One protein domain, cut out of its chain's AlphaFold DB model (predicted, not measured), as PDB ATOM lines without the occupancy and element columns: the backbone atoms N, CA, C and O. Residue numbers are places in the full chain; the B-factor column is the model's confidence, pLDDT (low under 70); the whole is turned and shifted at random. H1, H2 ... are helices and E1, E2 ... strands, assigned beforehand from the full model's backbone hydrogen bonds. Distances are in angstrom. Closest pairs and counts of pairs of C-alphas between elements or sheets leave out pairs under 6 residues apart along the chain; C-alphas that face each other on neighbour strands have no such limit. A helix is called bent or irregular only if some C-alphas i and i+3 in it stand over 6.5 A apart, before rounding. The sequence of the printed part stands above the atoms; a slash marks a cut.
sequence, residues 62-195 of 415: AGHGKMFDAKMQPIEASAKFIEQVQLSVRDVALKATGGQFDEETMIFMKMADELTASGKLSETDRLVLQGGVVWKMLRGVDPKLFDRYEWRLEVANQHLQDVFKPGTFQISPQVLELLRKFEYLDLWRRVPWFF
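AT A GLANCE: This is residues 62 to 195 of the 415 residues of an uncharacterized protein of Burkholderiales bacterium JOSHI_001 (UniProt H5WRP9). Picture a compact body of helices built round H3: the longest helix, H1, and the kinked H4 run beside H3 on one side of it, and H2 and the shorter H6 run beside it on the other, each at a shallow tilt to H3. H7 crosses over the side of H3 between H4 and H6, the small H5 lies near the end of H3 where that helix begins, and the short strand E1, with its looped pairings in residues 62 to 75, lies farther from the mean of the C-alphas than any helix. The printed part has 134 residues, with one named strand followed by seven named helices in the order E1, H1, H2, H3, H4, H5, H6, H7, and its class is mostly helix, with 86 residues in helices and 3 in the strand. The whole is compact, with a radius of gyration of the C-alphas of 14.5 A, and rounded, spanning 40 by 36 by 27 A.

IN THESE COORDINATES: Start with H1, residues 79 to 97: find C-alpha 79 at (-43.172, -20.847, 31.288), and from there the helix runs 27.0 A to C-alpha 97 at (-21.251, -6.288, 37.427). Next come H2, residues 103 to 117, 20.9 A long, and H3, residues 123 to 138, 22.1 A long. H4, residues 143 to 158, is 21.9 A long. Look near residue 150 for its kink of 29 degrees; H4 is irregular, with C-alphas 148 and 151 standing 7.4 A apart. H5 is residues 160 to 163, H6 is residues 173 to 181 and is 12.2 A long, and H7 is residues 184 to 190, ending with C-alpha 190 at (-45.654, -0.133, 31.798). Before H1, look at residues 66 to 68 for E1, which pairs with no named strand.

HOW THE PARTS SIT: H1, H3 and H4 form a bundle, three helices side by side. H1 touches H3 at a shallow tilt of 25 degrees, the same way, with Arg 90 and Val 134 closest at 5.3 A between C-alphas. With residues 82 to 89 alone H1 touches H4, opposite ways at a shallow tilt of 19 degrees; the closest C-alphas, of Ile 82 and Ala 156, are 5.3 A apart. H3 is the hub, touching five helices. H3 and H4 are a helical hairpin, with the C-alphas of Leu 138 and Phe 146 closest at 6.1 A. H2 and H3 are another, closest at Met 109 and Val 133, 5.9 A between C-alphas. With residues 125 to 132 alone H3 touches H6, the same way at 11 degrees, a shallow tilt; the C-alphas of Leu 129 and Val 175 are closest at 6.5 A. H7 is about perpendicular to H3, at 89 degrees, and close but not clearly touching it, the closest C-alphas, of Gly 132 and Tyr 184, being 6.1 A apart. H6 and H7 only just touch, and only at the corner, with 3 pairs of C-alphas within 8 A, closest at Leu 179 and Leu 185, 5.4 A. With residues 79 to 82 alone H1 only just touches H5, with 3 pairs within 8 A; the C-alphas of Ala 79 and Val 163 are closest at 6.3 A. H2 and H4 are apart. Look at E1 for two short antiparallel pairings with stretches too short to be named: residues 62 to 63 with residues 66 to 67 of E1, and residues 67 to 68 of E1 with residues 74 to 75. Every O i to N i+4 pair is within hydrogen-bond range in H1, H2, H3, H6 and H7, against 9 of 12 in H4, and H5 is too short for such a pair.

THE WHOLE: The two C-alphas farthest apart are those of Lys 71 and Ser 118, at 41.3 A. The printed part has no cut, and no link is long. The mean pLDDT of the printed part is 85.2, and you will find values under 70 at residues 62 to 65, 165 to 168 and 185 to 195.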
ATOM      1  N   ALA A  62     -39.879  -8.720  17.975       66.12
ATOM      2  CA  ALA A  62     -41.153  -8.866  18.673       66.12
ATOM      3  C   ALA A  62     -42.197  -7.875  18.133       66.12
ATOM      4  O   ALA A  62     -41.849  -6.803  17.633       66.12
ATOM      5  N   GLY A  63     -43.478  -8.230  18.238       54.88
ATOM      6  CA  GLY A  63     -44.597  -7.353  17.893       54.88
ATOM      7  C   GLY A  63     -45.948  -8.072  17.869       54.88
ATOM      8  O   GLY A  63     -45.998  -9.286  17.705       54.88
ATOM      9  N   HIS A  64     -47.045  -7.320  18.026       55.12
ATOM     10  CA  HIS A  64     -48.431  -7.831  18.002       55.12
ATOM     11  C   HIS A  64     -48.692  -9.013  18.964       55.12
ATOM     12  O   HIS A  64     -49.426  -9.940  18.625       55.12
ATOM     13  N   GLY A  65     -48.053  -9.013  20.143       61.03
ATOM     14  CA  GLY A  65     -48.132 -10.136  21.084       61.03
ATOM     15  C   GLY A  65     -47.497 -11.420  20.539       61.03
ATOM     16  O   GLY A  65     -48.062 -12.498  20.700       61.03
ATOM     17  N   LYS A  66     -46.358 -11.310  19.841       72.38
ATOM     18  CA  LYS A  66     -45.541 -12.437  19.370       72.38
ATOM     19  C   LYS A  66     -44.049 -12.118  19.437       72.38
ATOM     20  O   LYS A  66     -43.632 -10.980  19.205       72.38
ATOM     21  N   MET A  67     -43.255 -13.157  19.672       81.62
ATOM     22  CA  MET A  67     -41.795 -13.172  19.561       81.62
ATOM     23  C   MET A  67     -41.384 -13.897  18.275       81.62
ATOM     24  O   MET A  67     -42.053 -14.848  17.867       81.62
ATOM     25  N   PHE A  68     -40.278 -13.482  17.660       78.75
ATOM     26  CA  PHE A  68     -39.724 -14.107  16.460       78.75
ATOM     27  C   PHE A  68     -38.200 -14.236  16.542       78.75
ATOM     28  O   PHE A  68     -37.522 -13.381  17.124       78.75
ATOM     29  N   ASP A  69     -37.666 -15.290  15.927       87.25
ATOM     30  CA  ASP A  69     -36.226 -15.508  15.801       87.25
ATOM     31  C   ASP A  69     -35.599 -14.726  14.628       87.25
ATOM     32  O   ASP A  69     -36.274 -14.000  13.890       87.25
ATOM     33  N   ALA A  70     -34.280 -14.861  14.449       80.12
ATOM     34  CA  ALA A  70     -33.537 -14.200  13.370       80.12
ATOM     35  C   ALA A  70     -33.919 -14.697  11.957       80.12
ATOM     36  O   ALA A  70     -33.569 -14.067  10.962       80.12
ATOM     37  N   LYS A  71     -34.657 -15.810  11.867       78.56
ATOM     38  CA  LYS A  71     -35.204 -16.412  10.642       78.56
ATOM     39  C   LYS A  71     -36.698 -16.059  10.479       78.56
ATOM     40  O   LYS A  71     -37.391 -16.669   9.663       78.56
ATOM     41  N   MET A  72     -37.196 -15.076  11.248       75.00
ATOM     42  CA  MET A  72     -38.600 -14.639  11.332       75.00
ATOM     43  C   MET A  72     -39.595 -15.752  11.717       75.00
ATOM     44  O   MET A  72     -40.799 -15.602  11.503       75.00
ATOM     45  N   GLN A  73     -39.129 -16.855  12.308       83.56
ATOM     46  CA  GLN A  73     -39.997 -17.930  12.781       83.56
ATOM     47  C   GLN A  73     -40.628 -17.546  14.126       83.56
ATOM     48  O   GLN A  73     -39.939 -16.972  14.975       83.56
ATOM     49  N   PRO A  74     -41.924 -17.831  14.349       79.56
ATOM     50  CA  PRO A  74     -42.589 -17.503  15.604       79.56
ATOM     51  C   PRO A  74     -42.034 -18.351  16.752       79.56
ATOM     52  O   PRO A  74     -41.919 -19.571  16.643       79.56
ATOM     53  N   ILE A  75     -41.730 -17.704  17.875       87.75
ATOM     54  CA  ILE A  75     -41.302 -18.369  19.106       87.75
ATOM     55  C   ILE A  75     -42.528 -18.541  20.004       87.75
ATOM     56  O   ILE A  75     -43.149 -17.560  20.414       87.75
ATOM     57  N   GLU A  76     -42.869 -19.789  20.319       91.69
ATOM     58  CA  GLU A  76     -43.955 -20.112  21.244       91.69
ATOM     59  C   GLU A  76     -43.595 -19.695  22.679       91.69
ATOM     60  O   GLU A  76     -42.572 -20.106  23.238       91.69
ATOM     61  N   ALA A  77     -44.451 -18.873  23.289       88.31
ATOM     62  CA  ALA A  77     -44.327 -18.504  24.690       88.31
ATOM     63  C   ALA A  77     -44.677 -19.700  25.589       88.31
ATOM     64  O   ALA A  77     -45.752 -20.284  25.488       88.31
ATOM     65  N   SER A  78     -43.777 -20.041  26.507       94.31
ATOM     66  CA  SER A  78     -43.994 -21.063  27.536       94.31
ATOM     67  C   SER A  78     -43.291 -20.650  28.825       94.31
ATOM     68  O   SER A  78     -42.296 -19.923  28.772       94.31
ATOM     69  N   ALA A  79     -43.769 -21.135  29.977       94.19
ATOM     70  CA  ALA A  79     -43.172 -20.847  31.288       94.19
ATOM     71  C   ALA A  79     -41.656 -21.113  31.282       94.19
ATOM     72  O   ALA A  79     -40.863 -20.236  31.617       94.19
ATOM     73  N   LYS A  80     -41.259 -22.276  30.748       96.44
ATOM     74  CA  LYS A  80     -39.861 -22.683  30.564       96.44
ATOM     75  C   LYS A  80     -39.065 -21.756  29.638       96.44
ATOM     76  O   LYS A  80     -37.904 -21.489  29.930       96.44
ATOM     77  N   PHE A  81     -39.635 -21.276  28.528       96.00
ATOM     78  CA  PHE A  81     -38.912 -20.348  27.651       96.00
ATOM     79  C   PHE A  81     -38.718 -18.978  28.314       96.00
ATOM     80  O   PHE A  81     -37.621 -18.429  28.267       96.00
ATOM     81  N   ILE A  82     -39.742 -18.459  28.997       95.75
ATOM     82  CA  ILE A  82     -39.646 -17.189  29.728       95.75
ATOM     83  C   ILE A  82     -38.634 -17.310  30.875       95.75
ATOM     84  O   ILE A  82     -37.791 -16.430  31.039       95.75
ATOM     85  N   GLU A  83     -38.633 -18.430  31.603       96.94
ATOM     86  CA  GLU A  83     -37.622 -18.747  32.615       96.94
ATOM     87  C   GLU A  83     -36.203 -18.747  32.024       96.94
ATOM     88  O   GLU A  83     -35.302 -18.130  32.586       96.94
ATOM     89  N   GLN A  84     -36.001 -19.370  30.858       96.94
ATOM     90  CA  GLN A  84     -34.712 -19.365  30.159       96.94
ATOM     91  C   GLN A  84     -34.266 -17.952  29.743       96.94
ATOM     92  O   GLN A  84     -33.085 -17.629  29.885       96.94
ATOM     93  N   VAL A  85     -35.179 -17.097  29.265       96.94
ATOM     94  CA  VAL A  85     -34.879 -15.689  28.938       96.94
ATOM     95  C   VAL A  85     -34.483 -14.915  30.198       96.94
ATOM     96  O   VAL A  85     -33.436 -14.270  30.210       96.94
ATOM     97  N   GLN A  86     -35.268 -15.020  31.275       97.06
ATOM     98  CA  GLN A  86     -34.981 -14.366  32.556       97.06
ATOM     99  C   GLN A  86     -33.627 -14.806  33.133       97.06
ATOM    100  O   GLN A  86     -32.833 -13.960  33.540       97.06
ATOM    101  N   LEU A  87     -33.333 -16.109  33.134       97.25
ATOM    102  CA  LEU A  87     -32.060 -16.642  33.623       97.25
ATOM    103  C   LEU A  87     -30.875 -16.173  32.769       97.25
ATOM    104  O   LEU A  87     -29.854 -15.797  33.335       97.25
ATOM    105  N   SER A  88     -31.013 -16.105  31.439       97.25
ATOM    106  CA  SER A  88     -29.953 -15.571  30.569       97.25
ATOM    107  C   SER A  88     -29.634 -14.107  30.891       97.25
ATOM    108  O   SER A  88     -28.474 -13.736  31.072       97.25
ATOM    109  N   VAL A  89     -30.667 -13.271  31.061       96.94
ATOM    110  CA  VAL A  89     -30.491 -11.857  31.426       96.94
ATOM    111  C   VAL A  89     -29.925 -11.707  32.851       96.94
ATOM    112  O   VAL A  89     -29.088 -10.830  33.072       96.94
ATOM    113  N   ARG A  90     -30.280 -12.596  33.798       97.56
ATOM    114  CA  ARG A  90     -29.651 -12.676  35.136       97.56
ATOM    115  C   ARG A  90     -28.149 -12.924  35.018       97.56
ATOM    116  O   ARG A  90     -27.356 -12.203  35.618       97.56
ATOM    117  N   ASP A  91     -27.770 -13.921  34.225       97.38
ATOM    118  CA  ASP A  91     -26.388 -14.329  33.977       97.38
ATOM    119  C   ASP A  91     -25.562 -13.217  33.321       97.38
ATOM    120  O   ASP A  91     -24.414 -12.986  33.702       97.38
ATOM    121  N   VAL A  92     -26.145 -12.515  32.346       96.12
ATOM    122  CA  VAL A  92     -25.537 -11.345  31.699       96.12
ATOM    123  C   VAL A  92     -25.306 -10.223  32.710       96.12
ATOM    124  O   VAL A  92     -24.198  -9.686  32.764       96.12
ATOM    125  N   ALA A  93     -26.302  -9.896  33.541       97.38
ATOM    126  CA  ALA A  93     -26.167  -8.853  34.554       97.38
ATOM    127  C   ALA A  93     -25.105  -9.205  35.610       97.38
ATOM    128  O   ALA A  93     -24.242  -8.382  35.898       97.38
ATOM    129  N   LEU A  94     -25.100 -10.446  36.117       97.50
ATOM    130  CA  LEU A  94     -24.083 -10.943  37.057       97.50
ATOM    131  C   LEU A  94     -22.662 -10.843  36.487       97.50
ATOM    132  O   LEU A  94     -21.748 -10.406  37.185       97.50
ATOM    133  N   LYS A  95     -22.466 -11.225  35.218       97.06
ATOM    134  CA  LYS A  95     -21.156 -11.160  34.544       97.06
ATOM    135  C   LYS A  95     -20.709  -9.715  34.307       97.06
ATOM    136  O   LYS A  95     -19.527  -9.426  34.454       97.06
ATOM    137  N   ALA A  96     -21.636  -8.816  33.977       96.38
ATOM    138  CA  ALA A  96     -21.345  -7.407  33.723       96.38
ATOM    139  C   ALA A  96     -20.958  -6.620  34.986       96.38
ATOM    140  O   ALA A  96     -20.143  -5.706  34.899       96.38
ATOM    141  N   THR A  97     -21.515  -6.976  36.149       97.12
ATOM    142  CA  THR A  97     -21.251  -6.288  37.427       97.12
ATOM    143  C   THR A  97     -20.272  -7.021  38.348       97.12
ATOM    144  O   THR A  97     -19.997  -6.556  39.453       97.12
ATOM    145  N   GLY A  98     -19.783  -8.204  37.960       96.44
ATOM    146  CA  GLY A  98     -19.045  -9.089  38.871       96.44
ATOM    147  C   GLY A  98     -19.879  -9.552  40.077       96.44
ATOM    148  O   GLY A  98     -19.318  -9.912  41.109       96.44
ATOM    149  N   GLY A  99     -21.212  -9.499  39.971       95.50
ATOM    150  CA  GLY A  99     -22.152  -9.757  41.062       95.50
ATOM    151  C   GLY A  99     -22.353  -8.593  42.043       95.50
ATOM    152  O   GLY A  99     -23.026  -8.788  43.053       95.50
ATOM    153  N   GLN A 100     -21.797  -7.406  41.777       96.00
ATOM    154  CA  GLN A 100     -21.922  -6.232  42.648       96.00
ATOM    155  C   GLN A 100     -23.033  -5.291  42.162       96.00
ATOM    156  O   GLN A 100     -22.886  -4.615  41.148       96.00
ATOM    157  N   PHE A 101     -24.138  -5.219  42.902       96.44
ATOM    158  CA  PHE A 101     -25.229  -4.269  42.651       96.44
ATOM    159  C   PHE A 101     -25.357  -3.271  43.807       96.44
ATOM    160  O   PHE A 101     -24.719  -3.428  44.850       96.44
ATOM    161  N   ASP A 102     -26.189  -2.244  43.630       96.12
ATOM    162  CA  ASP A 102     -26.560  -1.336  44.715       96.12
ATOM    163  C   ASP A 102     -27.274  -2.069  45.871       96.12
ATOM    164  O   ASP A 102     -27.827  -3.161  45.712       96.12
ATOM    165  N   GLU A 103     -27.259  -1.454  47.057       96.94
ATOM    166  CA  GLU A 103     -27.821  -2.034  48.282       96.94
ATOM    167  C   GLU A 103     -29.310  -2.394  48.136       96.94
ATOM    168  O   GLU A 103     -29.737  -3.452  48.598       96.94
ATOM    169  N   GLU A 104     -30.098  -1.566  47.449       95.44
ATOM    170  CA  GLU A 104     -31.532  -1.793  47.248       95.44
ATOM    171  C   GLU A 104     -31.780  -3.055  46.402       95.44
ATOM    172  O   GLU A 104     -32.598  -3.906  46.761       95.44
ATOM    173  N   THR A 105     -31.017  -3.216  45.318       95.44
ATOM    174  CA  THR A 105     -31.018  -4.399  44.449       95.44
ATOM    175  C   THR A 105     -30.573  -5.651  45.205       95.44
ATOM    176  O   THR A 105     -31.235  -6.685  45.106       95.44
ATOM    177  N   MET A 106     -29.516  -5.565  46.018       97.25
ATOM    178  CA  MET A 106     -29.042  -6.687  46.840       97.25
ATOM    179  C   MET A 106     -30.064  -7.100  47.913       97.25
ATOM    180  O   MET A 106     -30.258  -8.296  48.150       97.25
ATOM    181  N   ILE A 107     -30.773  -6.144  48.527       97.31
ATOM    182  CA  ILE A 107     -31.877  -6.437  49.455       97.31
ATOM    183  C   ILE A 107     -33.047  -7.095  48.706       97.31
ATOM    184  O   ILE A 107     -33.604  -8.071  49.209       97.31
ATOM    185  N   PHE A 108     -33.414  -6.615  47.511       96.38
ATOM    186  CA  PHE A 108     -34.493  -7.218  46.721       96.38
ATOM    187  C   PHE A 108     -34.156  -8.656  46.299       96.38
ATOM    188  O   PHE A 108     -34.974  -9.550  46.518       96.38
ATOM    189  N   MET A 109     -32.940  -8.902  45.793       96.62
ATOM    190  CA  MET A 109     -32.430 -10.248  45.496       96.62
ATOM    191  C   MET A 109     -32.575 -11.170  46.710       96.62
ATOM    192  O   MET A 109     -33.231 -12.206  46.616       96.62
ATOM    193  N   LYS A 110     -32.064 -10.752  47.878       97.44
ATOM    194  CA  LYS A 110     -32.155 -11.534  49.117       97.44
ATOM    195  C   LYS A 110     -33.604 -11.841  49.515       97.44
ATOM    196  O   LYS A 110     -33.919 -12.993  49.792       97.44
ATOM    197  N   MET A 111     -34.486 -10.839  49.537       97.62
ATOM    198  CA  MET A 111     -35.895 -11.039  49.907       97.62
ATOM    199  C   MET A 111     -36.633 -11.961  48.923       97.62
ATOM    200  O   MET A 111     -37.529 -12.703  49.323       97.62
ATOM    201  N   ALA A 112     -36.264 -11.928  47.641       96.44
ATOM    202  CA  ALA A 112     -36.831 -12.799  46.621       96.44
ATOM    203  C   ALA A 112     -36.322 -14.246  46.727       96.44
ATOM    204  O   ALA A 112     -37.120 -15.180  46.609       96.44
ATOM    205  N   ASP A 113     -35.028 -14.439  46.996       96.62
ATOM    206  CA  ASP A 113     -34.435 -15.756  47.239       96.62
ATOM    207  C   ASP A 113     -35.016 -16.380  48.531       96.62
ATOM    208  O   ASP A 113     -35.426 -17.540  48.511       96.62
ATOM    209  N   GLU A 114     -35.172 -15.610  49.620       96.88
ATOM    210  CA  GLU A 114     -35.843 -16.041  50.865       96.88
ATOM    211  C   GLU A 114     -37.307 -16.458  50.629       96.88
ATOM    212  O   GLU A 114     -37.745 -17.518  51.091       96.88
ATOM    213  N   LEU A 115     -38.072 -15.655  49.882       96.06
ATOM    214  CA  LEU A 115     -39.472 -15.952  49.574       96.06
ATOM    215  C   LEU A 115     -39.606 -17.180  48.654       96.06
ATOM    216  O   LEU A 115     -40.508 -17.996  48.853       96.06
ATOM    217  N   THR A 116     -38.681 -17.369  47.710       94.81
ATOM    218  CA  THR A 116     -38.627 -18.549  46.830       94.81
ATOM    219  C   THR A 116     -38.251 -19.813  47.609       94.81
ATOM    220  O   THR A 116     -38.924 -20.838  47.486       94.81
ATOM    221  N   ALA A 117     -37.241 -19.732  48.481       95.69
ATOM    222  CA  ALA A 117     -36.787 -20.833  49.334       95.69
ATOM    223  C   ALA A 117     -37.852 -21.316  50.338       95.69
ATOM    224  O   ALA A 117     -37.756 -22.431  50.847       95.69
ATOM    225  N   SER A 118     -38.899 -20.522  50.592       95.31
ATOM    226  CA  SER A 118     -40.039 -20.933  51.422       95.31
ATOM    227  C   SER A 118     -40.850 -22.108  50.851       95.31
ATOM    228  O   SER A 118     -41.626 -22.715  51.591       95.31
ATOM    229  N   GLY A 119     -40.722 -22.400  49.548       93.50
ATOM    230  CA  GLY A 119     -41.464 -23.460  48.856       93.50
ATOM    231  C   GLY A 119     -42.966 -23.195  48.677       93.50
ATOM    232  O   GLY A 119     -43.695 -24.100  48.278       93.50
ATOM    233  N   LYS A 120     -43.448 -21.982  48.986       93.81
ATOM    234  CA  LYS A 120     -44.883 -21.620  48.979       93.81
ATOM    235  C   LYS A 120     -45.357 -20.903  47.712       93.81
ATOM    236  O   LYS A 120     -46.556 -20.679  47.568       93.81
ATOM    237  N   LEU A 121     -44.441 -20.503  46.832       94.25
ATOM    238  CA  LEU A 121     -44.768 -19.761  45.615       94.25
ATOM    239  C   LEU A 121     -45.336 -20.678  44.527       94.25
ATOM    240  O   LEU A 121     -44.841 -21.785  44.315       94.25
ATOM    241  N   SER A 122     -46.335 -20.184  43.792       93.62
ATOM    242  CA  SER A 122     -46.752 -20.798  42.528       93.62
ATOM    243  C   SER A 122     -45.677 -20.628  41.442       93.62
ATOM    244  O   SER A 122     -44.751 -19.825  41.578       93.62
ATOM    245  N   GLU A 123     -45.797 -21.351  40.325       93.31
ATOM    246  CA  GLU A 123     -44.918 -21.124  39.168       93.31
ATOM    247  C   GLU A 123     -45.058 -19.686  38.631       93.31
ATOM    248  O   GLU A 123     -44.053 -19.036  38.344       93.31
ATOM    249  N   THR A 124     -46.289 -19.163  38.599       90.94
ATOM    250  CA  THR A 124     -46.607 -17.770  38.260       90.94
ATOM    251  C   THR A 124     -45.870 -16.792  39.171       90.94
ATOM    252  O   THR A 124     -45.144 -15.931  38.680       90.94
ATOM    253  N   ASP A 125     -45.999 -16.950  40.494       93.12
ATOM    254  CA  ASP A 125     -45.304 -16.126  41.490       93.12
ATOM    255  C   ASP A 125     -43.788 -16.145  41.281       93.12
ATOM    256  O   ASP A 125     -43.153 -15.094  41.266       93.12
ATOM    257  N   ARG A 126     -43.216 -17.343  41.098       95.81
ATOM    258  CA  ARG A 126     -41.778 -17.571  40.928       95.81
ATOM    259  C   ARG A 126     -41.228 -16.833  39.707       95.81
ATOM    260  O   ARG A 126     -40.220 -16.140  39.823       95.81
ATOM    261  N   LEU A 127     -41.900 -16.929  38.556       94.50
ATOM    262  CA  LEU A 127     -41.473 -16.262  37.319       94.50
ATOM    263  C   LEU A 127     -41.731 -14.749  37.338       94.50
ATOM    264  O   LEU A 127     -40.921 -13.981  36.820       94.50
ATOM    265  N   VAL A 128     -42.819 -14.297  37.963       92.81
ATOM    266  CA  VAL A 128     -43.120 -12.866  38.148       92.81
ATOM    267  C   VAL A 128     -42.089 -12.203  39.072       92.81
ATOM    268  O   VAL A 128     -41.566 -11.133  38.753       92.81
ATOM    269  N   LEU A 129     -41.745 -12.866  40.179       95.12
ATOM    270  CA  LEU A 129     -40.731 -12.426  41.135       95.12
ATOM    271  C   LEU A 129     -39.326 -12.424  40.514       95.12
ATOM    272  O   LEU A 129     -38.628 -11.412  40.595       95.12
ATOM    273  N   GLN A 130     -38.936 -13.514  39.843       95.88
ATOM    274  CA  GLN A 130     -37.649 -13.613  39.152       95.88
ATOM    275  C   GLN A 130     -37.504 -12.526  38.081       95.88
ATOM    276  O   GLN A 130     -36.480 -11.845  38.048       95.88
ATOM    277  N   GLY A 131     -38.533 -12.291  37.262       94.12
ATOM    278  CA  GLY A 131     -38.528 -11.210  36.275       94.12
ATOM    279  C   GLY A 131     -38.272  -9.832  36.900       94.12
ATOM    280  O   GLY A 131     -37.563  -9.024  36.306       94.12
ATOM    281  N   GLY A 132     -38.789  -9.583  38.109       93.31
ATOM    282  CA  GLY A 132     -38.547  -8.347  38.863       93.31
ATOM    283  C   GLY A 132     -37.126  -8.186  39.365       93.31
ATOM    284  O   GLY A 132     -36.517  -7.137  39.148       93.31
ATOM    285  N   VAL A 133     -36.575  -9.235  39.972       95.88
ATOM    286  CA  VAL A 133     -35.176  -9.253  40.414       95.88
ATOM    287  C   VAL A 133     -34.242  -9.020  39.226       95.88
ATOM    288  O   VAL A 133     -33.391  -8.133  39.273       95.88
ATOM    289  N   VAL A 134     -34.450  -9.749  38.127       96.31
ATOM    290  CA  VAL A 134     -33.627  -9.644  36.914       96.31
ATOM    291  C   VAL A 134     -33.746  -8.263  36.264       96.31
ATOM    292  O   VAL A 134     -32.738  -7.722  35.817       96.31
ATOM    293  N   TRP A 135     -34.930  -7.640  36.267       93.50
ATOM    294  CA  TRP A 135     -35.081  -6.265  35.783       93.50
ATOM    295  C   TRP A 135     -34.316  -5.260  36.648       93.50
ATOM    296  O   TRP A 135     -33.625  -4.388  36.119       93.50
ATOM    297  N   LYS A 136     -34.421  -5.367  37.980       94.12
ATOM    298  CA  LYS A 136     -33.698  -4.485  38.905       94.12
ATOM    299  C   LYS A 136     -32.181  -4.631  38.712       94.12
ATOM    300  O   LYS A 136     -31.512  -3.620  38.531       94.12
ATOM    301  N   MET A 137     -31.675  -5.867  38.625       96.12
ATOM    302  CA  MET A 137     -30.274  -6.159  38.292       96.12
ATOM    303  C   MET A 137     -29.855  -5.546  36.949       96.12
ATOM    304  O   MET A 137     -28.784  -4.948  36.857       96.12
ATOM    305  N   LEU A 138     -30.694  -5.646  35.910       94.75
ATOM    306  CA  LEU A 138     -30.381  -5.089  34.593       94.75
ATOM    307  C   LEU A 138     -30.269  -3.555  34.630       94.75
ATOM    308  O   LEU A 138     -29.383  -3.007  33.989       94.75
ATOM    309  N   ARG A 139     -31.072  -2.843  35.436       91.88
ATOM    310  CA  ARG A 139     -30.930  -1.377  35.608       91.88
ATOM    311  C   ARG A 139     -29.570  -0.942  36.188       91.88
ATOM    312  O   ARG A 139     -29.269   0.245  36.130       91.88
ATOM    313  N   GLY A 140     -28.773  -1.869  36.729       92.06
ATOM    314  CA  GLY A 140     -27.418  -1.629  37.235       92.06
ATOM    315  C   GLY A 140     -26.274  -1.907  36.244       92.06
ATOM    316  O   GLY A 140     -25.119  -1.807  36.649       92.06
ATOM    317  N   VAL A 141     -26.546  -2.279  34.983       94.50
ATOM    318  CA  VAL A 141     -25.495  -2.564  33.977       94.50
ATOM    319  C   VAL A 141     -25.205  -1.369  33.052       94.50
ATOM    320  O   VAL A 141     -25.925  -0.372  33.058       94.50
ATOM    321  N   ASP A 142     -24.158  -1.470  32.221       94.25
ATOM    322  CA  ASP A 142     -23.857  -0.481  31.168       94.25
ATOM    323  C   ASP A 142     -25.072  -0.233  30.241       94.25
ATOM    324  O   ASP A 142     -25.691  -1.203  29.791       94.25
ATOM    325  N   PRO A 143     -25.392   1.025  29.873       83.50
ATOM    326  CA  PRO A 143     -26.559   1.340  29.046       83.50
ATOM    327  C   PRO A 143     -26.670   0.554  27.730       83.50
ATOM    328  O   PRO A 143     -27.765   0.151  27.358       83.50
ATOM    329  N   LYS A 144     -25.564   0.231  27.042       80.12
ATOM    330  CA  LYS A 144     -25.615  -0.543  25.782       80.12
ATOM    331  C   LYS A 144     -25.988  -2.007  26.012       80.12
ATOM    332  O   LYS A 144     -26.415  -2.695  25.081       80.12
ATOM    333  N   LEU A 145     -25.761  -2.506  27.226       88.44
ATOM    334  CA  LEU A 145     -26.159  -3.837  27.662       88.44
ATOM    335  C   LEU A 145     -27.600  -3.824  28.195       88.44
ATOM    336  O   LEU A 145     -28.346  -4.756  27.905       88.44
ATOM    337  N   PHE A 146     -28.014  -2.744  28.863       87.38
ATOM    338  CA  PHE A 146     -29.411  -2.480  29.213       87.38
ATOM    339  C   PHE A 146     -30.298  -2.460  27.956       87.38
ATOM    340  O   PHE A 146     -31.128  -3.353  27.790       87.38
ATOM    341  N   ASP A 147     -30.027  -1.559  27.003       75.62
ATOM    342  CA  ASP A 147     -30.763  -1.405  25.734       75.62
ATOM    343  C   ASP A 147     -30.857  -2.718  24.926       75.62
ATOM    344  O   ASP A 147     -31.816  -2.966  24.190       75.62
ATOM    345  N   ARG A 148     -29.844  -3.590  25.047       84.31
ATOM    346  CA  ARG A 148     -29.789  -4.881  24.347       84.31
ATOM    347  C   ARG A 148     -30.780  -5.904  24.905       84.31
ATOM    348  O   ARG A 148     -31.281  -6.715  24.121       84.31
ATOM    349  N   TYR A 149     -31.028  -5.900  26.215       90.50
ATOM    350  CA  TYR A 149     -31.788  -6.948  26.904       90.50
ATOM    351  C   TYR A 149     -33.099  -6.473  27.549       90.50
ATOM    352  O   TYR A 149     -33.965  -7.320  27.762       90.50
ATOM    353  N   GLU A 150     -33.293  -5.170  27.797       89.06
ATOM    354  CA  GLU A 150     -34.500  -4.616  28.440       89.06
ATOM    355  C   GLU A 150     -35.769  -5.080  27.717       89.06
ATOM    356  O   GLU A 150     -36.581  -5.804  28.291       89.06
ATOM    357  N   TRP A 151     -35.906  -4.757  26.428       81.00
ATOM    358  CA  TRP A 151     -37.099  -5.088  25.642       81.00
ATOM    359  C   TRP A 151     -37.330  -6.603  25.488       81.00
ATOM    360  O   TRP A 151     -38.467  -7.045  25.332       81.00
ATOM    361  N   ARG A 152     -36.266  -7.417  25.551       90.31
ATOM    362  CA  ARG A 152     -36.351  -8.889  25.482       90.31
ATOM    363  C   ARG A 152     -36.935  -9.461  26.767       90.31
ATOM    364  O   ARG A 152     -37.837 -10.294  26.717       90.31
ATOM    365  N   LEU A 153     -36.436  -8.977  27.905       92.50
ATOM    366  CA  LEU A 153     -36.969  -9.284  29.225       92.50
ATOM    367  C   LEU A 153     -38.405  -8.761  29.368       92.50
ATOM    368  O   LEU A 153     -39.250  -9.468  29.910       92.50
ATOM    369  N   GLU A 154     -38.699  -7.568  28.844       84.06
ATOM    370  CA  GLU A 154     -40.045  -6.996  28.859       84.06
ATOM    371  C   GLU A 154     -41.032  -7.892  28.106       84.06
ATOM    372  O   GLU A 154     -42.005  -8.346  28.698       84.06
ATOM    373  N   VAL A 155     -40.763  -8.215  26.836       80.94
ATOM    374  CA  VAL A 155     -41.655  -9.044  26.008       80.94
ATOM    375  C   VAL A 155     -41.817 -10.456  26.584       80.94
ATOM    376  O   VAL A 155     -42.931 -10.977  26.618       80.94
ATOM    377  N   ALA A 156     -40.750 -11.067  27.108       90.56
ATOM    378  CA  ALA A 156     -40.860 -12.359  27.784       90.56
ATOM    379  C   ALA A 156     -41.731 -12.277  29.056       90.56
ATOM    380  O   ALA A 156     -42.553 -13.159  29.294       90.56
ATOM    381  N   ASN A 157     -41.619 -11.199  29.839       88.00
ATOM    382  CA  ASN A 157     -42.458 -10.978  31.019       88.00
ATOM    383  C   ASN A 157     -43.920 -10.648  30.654       88.00
ATOM    384  O   ASN A 157     -44.825 -11.123  31.339       88.00
ATOM    385  N   GLN A 158     -44.170  -9.899  29.569       79.31
ATOM    386  CA  GLN A 158     -45.518  -9.646  29.034       79.31
ATOM    387  C   GLN A 158     -46.244 -10.975  28.746       79.31
ATOM    388  O   GLN A 158     -47.397 -11.153  29.141       79.31
ATOM    389  N   HIS A 159     -45.541 -11.936  28.141       84.38
ATOM    390  CA  HIS A 159     -46.080 -13.244  27.765       84.38
ATOM    391  C   HIS A 159     -46.414 -14.195  28.931       84.38
ATOM    392  O   HIS A 159     -47.052 -15.225  28.707       84.38
ATOM    393  N   LEU A 160     -46.064 -13.870  30.183       85.12
ATOM    394  CA  LEU A 160     -46.463 -14.689  31.340       85.12
ATOM    395  C   LEU A 160     -47.993 -14.801  31.470       85.12
ATOM    396  O   LEU A 160     -48.493 -15.836  31.908       85.12
ATOM    397  N   GLN A 161     -48.747 -13.776  31.058       71.62
ATOM    398  CA  GLN A 161     -50.215 -13.793  31.108       71.62
ATOM    399  C   GLN A 161     -50.855 -14.663  30.010       71.62
ATOM    400  O   GLN A 161     -51.949 -15.185  30.217       71.62
ATOM    401  N   ASP A 162     -50.170 -14.871  28.881       74.81
ATOM    402  CA  ASP A 162     -50.629 -15.782  27.820       74.81
ATOM    403  C   ASP A 162     -50.387 -17.248  28.213       74.81
ATOM    404  O   ASP A 162     -51.236 -18.114  27.995       74.81
ATOM    405  N   VAL A 163     -49.237 -17.514  28.844       79.19
ATOM    406  CA  VAL A 163     -48.856 -18.835  29.370       79.19
ATOM    407  C   VAL A 163     -49.798 -19.280  30.493       79.19
ATOM    408  O   VAL A 163     -50.303 -20.405  30.481       79.19
ATOM    409  N   PHE A 164     -50.078 -18.401  31.457       75.19
ATOM    410  CA  PHE A 164     -50.971 -18.686  32.581       75.19
ATOM    411  C   PHE A 164     -52.390 -18.177  32.295       75.19
ATOM    412  O   PHE A 164     -52.791 -17.136  32.809       75.19
ATOM    413  N   LYS A 165     -53.120 -18.940  31.460       64.88
ATOM    414  CA  LYS A 165     -54.520 -18.762  30.998       64.88
ATOM    415  C   LYS A 165     -55.304 -17.595  31.637       64.88
ATOM    416  O   LYS A 165     -55.461 -17.594  32.864       64.88
ATOM    417  N   PRO A 166     -55.953 -16.714  30.848       52.88
ATOM    418  CA  PRO A 166     -56.807 -15.636  31.357       52.88
ATOM    419  C   PRO A 166     -57.740 -16.073  32.501       52.88
ATOM    420  O   PRO A 166     -58.454 -17.067  32.395       52.88
ATOM    421  N   GLY A 167     -57.692 -15.342  33.620       54.44
ATOM    422  CA  GLY A 167     -58.407 -15.665  34.864       54.44
ATOM    423  C   GLY A 167     -57.644 -16.561  35.855       54.44
ATOM    424  O   GLY A 167     -57.973 -16.557  37.040       54.44
ATOM    425  N   THR A 168     -56.601 -17.277  35.416       64.81
ATOM    426  CA  THR A 168     -55.719 -18.085  36.288       64.81
ATOM    427  C   THR A 168     -54.403 -17.398  36.652       64.81
ATOM    428  O   THR A 168     -53.782 -17.788  37.639       64.81
ATOM    429  N   PHE A 169     -53.997 -16.350  35.923       76.31
ATOM    430  CA  PHE A 169     -52.874 -15.495  36.311       76.31
ATOM    431  C   PHE A 169     -53.202 -14.753  37.618       76.31
ATOM    432  O   PHE A 169     -53.841 -13.700  37.624       76.31
ATOM    433  N   GLN A 170     -52.771 -15.330  38.737       78.31
ATOM    434  CA  GLN A 170     -52.851 -14.744  40.069       78.31
ATOM    435  C   GLN A 170     -51.434 -14.620  40.628       78.31
ATOM    436  O   GLN A 170     -50.635 -15.549  40.524       78.31
ATOM    437  N   ILE A 171     -51.135 -13.462  41.214       85.69
ATOM    438  CA  ILE A 171     -49.892 -13.205  41.944       85.69
ATOM    439  C   ILE A 171     -50.271 -13.109  43.421       85.69
ATOM    440  O   ILE A 171     -51.213 -12.396  43.778       85.69
ATOM    441  N   SER A 172     -49.549 -13.821  44.281       89.31
ATOM    442  CA  SER A 172     -49.763 -13.802  45.725       89.31
ATOM    443  C   SER A 172     -49.597 -12.385  46.307       89.31
ATOM    444  O   SER A 172     -48.766 -11.603  45.828       89.31
ATOM    445  N   PRO A 173     -50.325 -12.029  47.386       89.94
ATOM    446  CA  PRO A 173     -50.174 -10.725  48.035       89.94
ATOM    447  C   PRO A 173     -48.734 -10.422  48.474       89.94
ATOM    448  O   PRO A 173     -48.315  -9.272  48.418       89.94
ATOM    449  N   GLN A 174     -47.974 -11.456  48.848       92.88
ATOM    450  CA  GLN A 174     -46.582 -11.367  49.299       92.88
ATOM    451  C   GLN A 174     -45.639 -10.955  48.159       92.88
ATOM    452  O   GLN A 174     -44.829 -10.046  48.331       92.88
ATOM    453  N   VAL A 175     -45.784 -11.556  46.970       92.25
ATOM    454  CA  VAL A 175     -45.035 -11.123  45.780       92.25
ATOM    455  C   VAL A 175     -45.496  -9.733  45.334       92.25
ATOM    456  O   VAL A 175     -44.656  -8.877  45.077       92.25
ATOM    457  N   LEU A 176     -46.803  -9.441  45.321       86.56
ATOM    458  CA  LEU A 176     -47.315  -8.104  44.979       86.56
ATOM    459  C   LEU A 176     -46.806  -6.998  45.919       86.56
ATOM    460  O   LEU A 176     -46.533  -5.888  45.467       86.56
ATOM    461  N   GLU A 177     -46.689  -7.269  47.218       88.69
ATOM    462  CA  GLU A 177     -46.116  -6.340  48.194       88.69
ATOM    463  C   GLU A 177     -44.619  -6.122  47.949       88.69
ATOM    464  O   GLU A 177     -44.170  -4.976  47.876       88.69
ATOM    465  N   LEU A 178     -43.867  -7.201  47.722       92.56
ATOM    466  CA  LEU A 178     -42.435  -7.141  47.443       92.56
ATOM    467  C   LEU A 178     -42.130  -6.384  46.137       92.56
ATOM    468  O   LEU A 178     -41.271  -5.505  46.116       92.56
ATOM    469  N   LEU A 179     -42.891  -6.644  45.069       90.06
ATOM    470  CA  LEU A 179     -42.771  -5.921  43.800       90.06
ATOM    471  C   LEU A 179     -43.232  -4.458  43.895       90.06
ATOM    472  O   LEU A 179     -42.793  -3.633  43.094       90.06
ATOM    473  N   ARG A 180     -44.098  -4.106  44.857       86.19
ATOM    474  CA  ARG A 180     -44.455  -2.706  45.139       86.19
ATOM    475  C   ARG A 180     -43.321  -1.982  45.859       86.19
ATOM    476  O   ARG A 180     -43.018  -0.850  45.504       86.19
ATOM    477  N   LYS A 181     -42.700  -2.638  46.845       90.31
ATOM    478  CA  LYS A 181     -41.608  -2.086  47.665       90.31
ATOM    479  C   LYS A 181     -40.408  -1.626  46.826       90.31
ATOM    480  O   LYS A 181     -39.792  -0.629  47.178       90.31
ATOM    481  N   PHE A 182     -40.110  -2.331  45.735       88.75
ATOM    482  CA  PHE A 182     -38.975  -2.061  44.841       88.75
ATOM    483  C   PHE A 182     -39.393  -1.456  43.484       88.75
ATOM    484  O   PHE A 182     -38.740  -1.686  42.468       88.75
ATOM    485  N   GLU A 183     -40.523  -0.733  43.451       81.50
ATOM    486  CA  GLU A 183     -41.099  -0.013  42.290       81.50
ATOM    487  C   GLU A 183     -41.387  -0.855  41.023       81.50
ATOM    488  O   GLU A 183     -41.893  -0.347  40.019       81.50
ATOM    489  N   TYR A 184     -41.139  -2.165  41.047       77.12
ATOM    490  CA  TYR A 184     -41.309  -3.036  39.886       77.12
ATOM    491  C   TYR A 184     -42.775  -3.223  39.470       77.12
ATOM    492  O   TYR A 184     -43.046  -3.454  38.292       77.12
ATOM    493  N   LEU A 185     -43.746  -3.028  40.372       64.38
ATOM    494  CA  LEU A 185     -45.156  -2.952  39.969       64.38
ATOM    495  C   LEU A 185     -45.444  -1.804  38.993       64.38
ATOM    496  O   LEU A 185     -46.329  -1.958  38.159       64.38
ATOM    497  N   ASP A 186     -44.716  -0.686  39.034       57.47
ATOM    498  CA  ASP A 186     -44.910   0.390  38.055       57.47
ATOM    499  C   ASP A 186     -44.279   0.066  36.698       57.47
ATOM    500  O   ASP A 186     -44.764   0.526  35.665       57.47
ATOM    501  N   LEU A 187     -43.288  -0.826  36.666       55.16
ATOM    502  CA  LEU A 187     -42.782  -1.437  35.435       55.16
ATOM    503  C   LEU A 187     -43.759  -2.507  34.913       55.16
ATOM    504  O   LEU A 187     -44.062  -2.521  33.724       55.16
ATOM    505  N   TRP A 188     -44.408  -3.277  35.795       53.12
ATOM    506  CA  TRP A 188     -45.558  -4.125  35.434       53.12
ATOM    507  C   TRP A 188     -46.841  -3.356  35.091       53.12
ATOM    508  O   TRP A 188     -47.790  -3.962  34.608       53.12
ATOM    509  N   ARG A 189     -46.883  -2.033  35.290       43.25
ATOM    510  CA  ARG A 189     -47.927  -1.136  34.753       43.25
ATOM    511  C   ARG A 189     -47.497  -0.465  33.443       43.25
ATOM    512  O   ARG A 189     -48.370  -0.043  32.686       43.25
ATOM    513  N   ARG A 190     -46.188  -0.411  33.147       41.03
ATOM    514  CA  ARG A 190     -45.654  -0.133  31.798       41.03
ATOM    515  C   ARG A 190     -45.807  -1.337  30.869       41.03
ATOM    516  O   ARG A 190     -46.093  -1.111  29.705       41.03
ATOM    517  N   VAL A 191     -45.762  -2.568  31.394       42.31
ATOM    518  CA  VAL A 191     -46.380  -3.765  30.788       42.31
ATOM    519  C   VAL A 191     -47.904  -3.565  30.821       42.31
ATOM    520  O   VAL A 191     -48.544  -3.772  31.854       42.31
ATOM    521  N   PRO A 192     -48.547  -3.053  29.761       40.72
ATOM    522  CA  PRO A 192     -49.616  -2.094  30.008       40.72
ATOM    523  C   PRO A 192     -51.009  -2.735  29.921       40.72
ATOM    524  O   PRO A 192     -51.880  -2.276  29.176       40.72
ATOM    525  N   TRP A 193     -51.196  -3.824  30.675       41.78
ATOM    526  CA  TRP A 193     -52.382  -4.696  30.666       41.78
ATOM    527  C   TRP A 193     -53.183  -4.715  31.980       41.78
ATOM    528  O   TRP A 193     -54.350  -5.093  31.969       41.78
ATOM    529  N   PHE A 194     -52.652  -4.170  33.086       33.69
ATOM    530  CA  PHE A 194     -53.481  -3.776  34.248       33.69
ATOM    531  C   PHE A 194     -54.478  -2.645  33.926       33.69
ATOM    532  O   PHE A 194     -55.308  -2.265  34.754       33.69
ATOM    533  N   PHE A 195     -54.390  -2.095  32.717       45.97
ATOM    534  CA  PHE A 195     -55.301  -1.134  32.132       45.97
ATOM    535  C   PHE A 195     -55.832  -1.712  30.815       45.97
ATOM    536  O   PHE A 195     -55.067  -2.282  30.037       45.97
TER     537      PHE A 195